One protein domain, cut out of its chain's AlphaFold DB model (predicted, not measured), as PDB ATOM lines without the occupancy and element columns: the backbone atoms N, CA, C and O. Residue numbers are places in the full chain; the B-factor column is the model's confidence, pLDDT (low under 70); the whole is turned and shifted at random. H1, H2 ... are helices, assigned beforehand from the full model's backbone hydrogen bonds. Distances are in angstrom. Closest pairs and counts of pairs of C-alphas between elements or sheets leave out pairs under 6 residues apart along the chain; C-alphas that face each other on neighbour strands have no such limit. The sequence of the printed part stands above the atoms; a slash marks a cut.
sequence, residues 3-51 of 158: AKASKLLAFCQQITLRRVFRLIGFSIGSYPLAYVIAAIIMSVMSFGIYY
ATOM      1  N   ALA A   3      19.150  17.348  22.968       58.62
ATOM      2  CA  ALA A   3      17.829  17.539  23.591       58.62
ATOM      3  C   ALA A   3      17.040  16.243  23.878       58.62
ATOM      4  O   ALA A   3      16.128  16.244  24.702       58.62
ATOM      5  N   LYS A   4      17.353  15.132  23.194       62.28
ATOM      6  CA  LYS A   4      16.707  13.828  23.446       62.28
ATOM      7  C   LYS A   4      17.345  13.103  24.636       62.28
ATOM      8  O   LYS A   4      16.627  12.516  25.436       62.28
ATOM      9  N   ALA A   5      18.666  13.214  24.785       64.50
ATOM     10  CA  ALA A   5      19.407  12.631  25.901       64.50
ATOM     11  C   ALA A   5      19.071  13.310  27.241       64.50
ATOM     12  O   ALA A   5      18.869  12.623  28.237       64.50
ATOM     13  N   SER A   6      18.914  14.641  27.262       65.38
ATOM     14  CA  SER A   6      18.528  15.376  28.475       65.38
ATOM     15  C   SER A   6      17.101  15.060  28.942       65.38
ATOM     16  O   SER A   6      16.867  14.911  30.138       65.38
ATOM     17  N   LYS A   7      16.154  14.877  28.010       66.38
ATOM     18  CA  LYS A   7      14.787  14.422  28.326       66.38
ATOM     19  C   LYS A   7      14.760  12.999  28.885       66.38
ATOM     20  O   LYS A   7      13.976  12.721  29.787       66.38
ATOM     21  N   LEU A   8      15.618  12.119  28.374       67.69
ATOM     22  CA  LEU A   8      15.724  10.736  28.836       67.69
ATOM     23  C   LEU A   8      16.360  10.658  30.235       67.69
ATOM     24  O   LEU A   8      15.860   9.934  31.087       67.69
ATOM     25  N   LEU A   9      17.369  11.488  30.514       65.81
ATOM     26  CA  LEU A   9      17.960  11.640  31.850       65.81
ATOM     27  C   LEU A   9      16.969  12.218  32.873       65.81
ATOM     28  O   LEU A   9      16.861  11.682  33.973       65.81
ATOM     29  N   ALA A  10      16.198  13.246  32.507       64.38
ATOM     30  CA  ALA A  10      15.156  13.817  33.367       64.38
ATOM     31  C   ALA A  10      14.012  12.821  33.643       64.38
ATOM     32  O   ALA A  10      13.480  12.770  34.752       64.38
ATOM     33  N   PHE A  11      13.668  11.991  32.653       65.69
ATOM     34  CA  PHE A  11      12.736  10.879  32.819       65.69
ATOM     35  C   PHE A  11      13.302   9.832  33.785       65.69
ATOM     36  O   PHE A  11      12.631   9.497  34.755       65.69
ATOM     37  N   CYS A  12      14.558   9.400  33.616       63.41
ATOM     38  CA  CYS A  12      15.238   8.487  34.541       63.41
ATOM     39  C   CYS A  12      15.303   9.022  35.982       63.41
ATOM     40  O   CYS A  12      15.136   8.248  36.921       63.41
ATOM     41  N   GLN A  13      15.466  10.334  36.168       65.00
ATOM     42  CA  GLN A  13      15.484  10.983  37.485       65.00
ATOM     43  C   GLN A  13      14.123  10.946  38.207       65.00
ATOM     44  O   GLN A  13      14.078  10.969  39.435       65.00
ATOM     45  N   GLN A  14      13.010  10.859  37.467       65.44
ATOM     46  CA  GLN A  14      11.649  10.761  38.017       65.44
ATOM     47  C   GLN A  14      11.149   9.322  38.215       65.44
ATOM     48  O   GLN A  14      10.063   9.101  38.770       65.44
ATOM     49  N   ILE A  15      11.920   8.325  37.788       68.44
ATOM     50  CA  ILE A  15      11.569   6.918  37.946       68.44
ATOM     51  C   ILE A  15      11.914   6.481  39.375       68.44
ATOM     52  O   ILE A  15      13.007   6.016  39.683       68.44
ATOM     53  N   THR A  16      10.953   6.623  40.288       79.81
ATOM     54  CA  THR A  16      11.070   6.037  41.627       79.81
ATOM     55  C   THR A  16      10.963   4.515  41.525       79.81
ATOM     56  O   THR A  16       9.998   4.003  40.953       79.81
ATOM     57  N   LEU A  17      11.884   3.786  42.159       80.38
ATOM     58  CA  LEU A  17      11.917   2.315  42.219       80.38
ATOM     59  C   LEU A  17      10.541   1.698  42.562       80.38
ATOM     60  O   LEU A  17      10.105   0.729  41.945       80.38
ATOM     61  N   ARG A  18       9.792   2.334  43.480       82.25
ATOM     62  CA  ARG A  18       8.413   1.951  43.839       82.25
ATOM     63  C   ARG A  18       7.443   1.958  42.658       82.25
ATOM     64  O   ARG A  18       6.594   1.077  42.571       82.25
ATOM     65  N   ARG A  19       7.521   2.951  41.766       82.75
ATOM     66  CA  ARG A  19       6.632   3.039  40.596       82.75
ATOM     67  C   ARG A  19       6.971   1.957  39.575       82.75
ATOM     68  O   ARG A  19       6.050   1.362  39.029       82.75
ATOM     69  N   VAL A  20       8.258   1.663  39.388       86.94
ATOM     70  CA  VAL A  20       8.729   0.591  38.495       86.94
ATOM     71  C   VAL A  20       8.259  -0.769  38.982       86.94
ATOM     72  O   VAL A  20       7.599  -1.480  38.234       86.94
ATOM     73  N   PHE A  21       8.511  -1.110  40.248       88.44
ATOM     74  CA  PHE A  21       8.068  -2.394  40.790       88.44
ATOM     75  C   PHE A  21       6.549  -2.532  40.808       88.44
ATOM     76  O   PHE A  21       6.039  -3.617  40.553       88.44
ATOM     77  N   ARG A  22       5.813  -1.436  41.031       89.06
ATOM     78  CA  ARG A  22       4.349  -1.447  40.927       89.06
ATOM     79  C   ARG A  22       3.873  -1.712  39.497       89.06
ATOM     80  O   ARG A  22       2.935  -2.476  39.323       89.06
ATOM     81  N   LEU A  23       4.507  -1.113  38.488       88.06
ATOM     82  CA  LEU A  23       4.194  -1.352  37.073       88.06
ATOM     83  C   LEU A  23       4.528  -2.787  36.647       88.06
ATOM     84  O   LEU A  23       3.700  -3.446  36.026       88.06
ATOM     85  N   ILE A  24       5.704  -3.290  37.028       89.81
ATOM     86  CA  ILE A  24       6.126  -4.668  36.742       89.81
ATOM     87  C   ILE A  24       5.199  -5.664  37.446       89.81
ATOM     88  O   ILE A  24       4.699  -6.584  36.810       89.81
ATOM     89  N   GLY A  25       4.906  -5.452  38.732       89.12
ATOM     90  CA  GLY A  25       3.992  -6.299  39.497       89.12
ATOM     91  C   GLY A  25       2.570  -6.295  38.935       89.12
ATOM     92  O   GLY A  25       1.955  -7.351  38.834       89.12
ATOM     93  N   PHE A  26       2.071  -5.137  38.492       92.50
ATOM     94  CA  PHE A  26       0.775  -5.039  37.817       92.50
ATOM     95  C   PHE A  26       0.765  -5.787  36.473       92.50
ATOM     96  O   PHE A  26      -0.194  -6.495  36.176       92.50
ATOM     97  N   SER A  27       1.846  -5.697  35.693       91.19
ATOM     98  CA  SER A  27       2.010  -6.441  34.435       91.19
ATOM     99  C   SER A  27       2.028  -7.959  34.661       91.19
ATOM    100  O   SER A  27       1.326  -8.696  33.970       91.19
ATOM    101  N   ILE A  28       2.767  -8.425  35.675       92.06
ATOM    102  CA  ILE A  28       2.838  -9.845  36.054       92.06
ATOM    103  C   ILE A  28       1.480 -10.353  36.547       92.06
ATOM    104  O   ILE A  28       1.044 -11.426  36.136       92.06
ATOM    105  N   GLY A  29       0.786  -9.571  37.380       90.81
ATOM    106  CA  GLY A  29      -0.543  -9.917  37.891       90.81
ATOM    107  C   GLY A  29      -1.635  -9.934  36.817       90.81
ATOM    108  O   GLY A  29      -2.588 -10.696  36.939       90.81
ATOM    109  N   SER A  30      -1.484  -9.140  35.753       94.19
ATOM    110  CA  SER A  30      -2.441  -9.094  34.638       94.19
ATOM    111  C   SER A  30      -2.288 -10.275  33.670       94.19
ATOM    112  O   SER A  30      -3.275 -10.709  33.084       94.19
ATOM    113  N   TYR A  31      -1.072 -10.820  33.513       92.56
ATOM    114  CA  TYR A  31      -0.778 -11.919  32.579       92.56
ATOM    115  C   TYR A  31       0.073 -13.038  33.214       92.56
ATOM    116  O   TYR A  31       1.155 -13.351  32.710       92.56
ATOM    117  N   PRO A  32      -0.394 -13.697  34.290       91.81
ATOM    118  CA  PRO A  32       0.428 -14.626  35.070       91.81
ATOM    119  C   PRO A  32       0.952 -15.817  34.249       91.81
ATOM    120  O   PRO A  32       2.109 -16.208  34.396       91.81
ATOM    121  N   LEU A  33       0.144 -16.358  33.330       92.75
ATOM    122  CA  LEU A  33       0.528 -17.509  32.503       92.75
ATOM    123  C   LEU A  33       1.687 -17.201  31.544       92.75
ATOM    124  O   LEU A  33       2.564 -18.041  31.361       92.75
ATOM    125  N   ALA A  34       1.735 -15.995  30.968       92.38
ATOM    126  CA  ALA A  34       2.799 -15.609  30.040       92.38
ATOM    127  C   ALA A  34       4.170 -15.569  30.736       92.38
ATOM    128  O   ALA A  34       5.161 -16.057  30.192       92.38
ATOM    129  N   TYR A  35       4.218 -15.053  31.969       93.56
ATOM    130  CA  TYR A  35       5.444 -15.018  32.768       93.56
ATOM    131  C   TYR A  35       5.872 -16.408  33.252       93.56
ATOM    132  O   TYR A  35       7.067 -16.693  33.276       93.56
ATOM    133  N   VAL A  36       4.924 -17.294  33.576       94.25
ATOM    134  CA  VAL A  36       5.231 -18.695  33.916       94.25
ATOM    135  C   VAL A  36       5.828 -19.432  32.716       94.25
ATOM    136  O   VAL A  36       6.865 -20.071  32.856       94.25
ATOM    137  N   ILE A  37       5.244 -19.294  31.523       95.06
ATOM    138  CA  ILE A  37       5.782 -19.911  30.300       95.06
ATOM    139  C   ILE A  37       7.189 -19.376  29.998       95.06
ATOM    140  O   ILE A  37       8.094 -20.156  29.710       95.06
ATOM    141  N   ALA A  38       7.407 -18.064  30.130       93.81
ATOM    142  CA  ALA A  38       8.729 -17.467  29.960       93.81
ATOM    143  C   ALA A  38       9.750 -18.006  30.978       93.81
ATOM    144  O   ALA A  38      10.882 -18.313  30.605       93.81
ATOM    145  N   ALA A  39       9.356 -18.183  32.242       94.31
ATOM    146  CA  ALA A  39      10.212 -18.779  33.264       94.31
ATOM    147  C   ALA A  39      10.570 -20.239  32.938       94.31
ATOM    148  O   ALA A  39      11.725 -20.636  33.093       94.31
ATOM    149  N   ILE A  40       9.615 -21.017  32.418       95.12
ATOM    150  CA  ILE A  40       9.860 -22.392  31.967       95.12
ATOM    151  C   ILE A  40      10.857 -22.398  30.803       95.12
ATOM    152  O   ILE A  40      11.843 -23.127  30.861       95.12
ATOM    153  N   ILE A  41      10.682 -21.541  29.794       94.62
ATOM    154  CA  ILE A  41      11.619 -21.427  28.662       94.62
ATOM    155  C   ILE A  41      13.027 -21.055  29.149       94.62
ATOM    156  O   ILE A  41      14.008 -21.663  28.727       94.62
ATOM    157  N   MET A  42      13.139 -20.110  30.086       94.06
ATOM    158  CA  MET A  42      14.428 -19.744  30.683       94.06
ATOM    159  C   MET A  42      15.061 -20.910  31.447       94.06
ATOM    160  O   MET A  42      16.275 -21.092  31.396       94.06
ATOM    161  N   SER A  43      14.253 -21.733  32.120       94.00
ATOM    162  CA  SER A  43      14.744 -22.906  32.845       94.00
ATOM    163  C   SER A  43      15.294 -24.000  31.917       94.00
ATOM    164  O   SER A  43      16.242 -24.688  32.290       94.00
ATOM    165  N   VAL A  44      14.789 -24.106  30.679       94.06
ATOM    166  CA  VAL A  44      15.291 -25.054  29.664       94.06
ATOM    167  C   VAL A  44      16.756 -24.781  29.306       94.06
ATOM    168  O   VAL A  44      17.487 -25.720  29.000       94.06
ATOM    169  N   MET A  45      17.243 -23.540  29.435       88.12
ATOM    170  CA  MET A  45      18.667 -23.232  29.224       88.12
ATOM    171  C   MET A  45      19.595 -23.972  30.203       88.12
ATOM    172  O   MET A  45      20.764 -24.188  29.891       88.12
ATOM    173  N   SER A  46      19.079 -24.428  31.352       91.94
ATOM    174  CA  SER A  46      19.819 -25.269  32.304       91.94
ATOM    175  C   SER A  46      20.238 -26.621  31.704       91.94
ATOM    176  O   SER A  46      21.220 -27.223  32.136       91.94
ATOM    177  N   PHE A  47      19.566 -27.080  30.641       94.06
ATOM    178  CA  PHE A  47      19.931 -28.309  29.931       94.06
ATOM    179  C   PHE A  47      21.335 -28.250  29.299       94.06
ATOM    180  O   PHE A  47      21.933 -29.291  29.033       94.06
ATOM    181  N   GLY A  48      21.918 -27.056  29.132       90.81
ATOM    182  CA  GLY A  48      23.301 -26.889  28.668       90.81
ATOM    183  C   GLY A  48      24.350 -27.585  29.546       90.81
ATOM    184  O   GLY A  48      25.421 -27.928  29.050       90.81
ATOM    185  N   ILE A  49      24.027 -27.881  30.812       92.44
ATOM    186  CA  ILE A  49      24.891 -28.654  31.721       92.44
ATOM    187  C   ILE A  49      25.174 -30.062  31.174       92.44
ATOM    188  O   ILE A  49      26.219 -30.631  31.474       92.44
ATOM    189  N   TYR A  50      24.307 -30.609  30.314       91.81
ATOM    190  CA  TYR A  50      24.539 -31.902  29.667       91.81
ATOM    191  C   TYR A  50      25.851 -31.945  28.861       91.81
ATOM    192  O   TYR A  50      26.491 -32.989  28.787       91.81
ATOM    193  N   TYR A  51      26.283 -30.813  28.294       91.94
ATOM    194  CA  TYR A  51      27.532 -30.720  27.529       91.94
ATOM    195  C   TYR A  51      28.725 -30.241  28.375       91.94
ATOM    196  O   TYR A  51      29.756 -29.825  27.844       91.94
TER     197      TYR A  51
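Overview. This is residues 3 to 51 of the 158 residues of an uncharacterized protein of Brugia timori (UniProt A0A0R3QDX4). The longest helix, H3, makes one arm of an open L; H2 makes the other, meeting it at a corner near their ends, and H1 follows beyond H2's far end. The three helices form no packed core. The 49 printed residues hold three named helices, H1, H2, H3 in chain order, and no named strand: all helix. The whole is extended, with radius of gyration of the C-alphas 17.2 A and spans of 49 by 29 by 16 A.

Arrangement. H3, residues 32 to 51, and H2, residues 17 to 30, are close but not clearly touching; their closest C-alphas, of Tyr 35 and Ile 28, are 6.7 A apart. Their lines are about perpendicular, at 84 degrees. H1, residues 3 to 14, is apart from both. Every O i to N i+4 pair is within hydrogen-bond range in H2, against 9 of 16 in H3 and 7 of 8 in H1.

Along the chain. H3 measures 32.4 A from first to last C-alpha, ending at C-alpha 51 (27.532, -30.720, 27.529). H2 measures 19.8 A. H1 measures 17.1 A from C-alpha 3 (17.829, 17.539, 23.591).

Size, cuts and confidence. The C-alphas farthest apart, of Ala 3 and Tyr 50, are 50.3 A apart. The printed part has no cut, and both links are tight. Residues 3 to 15 have pLDDT under 70.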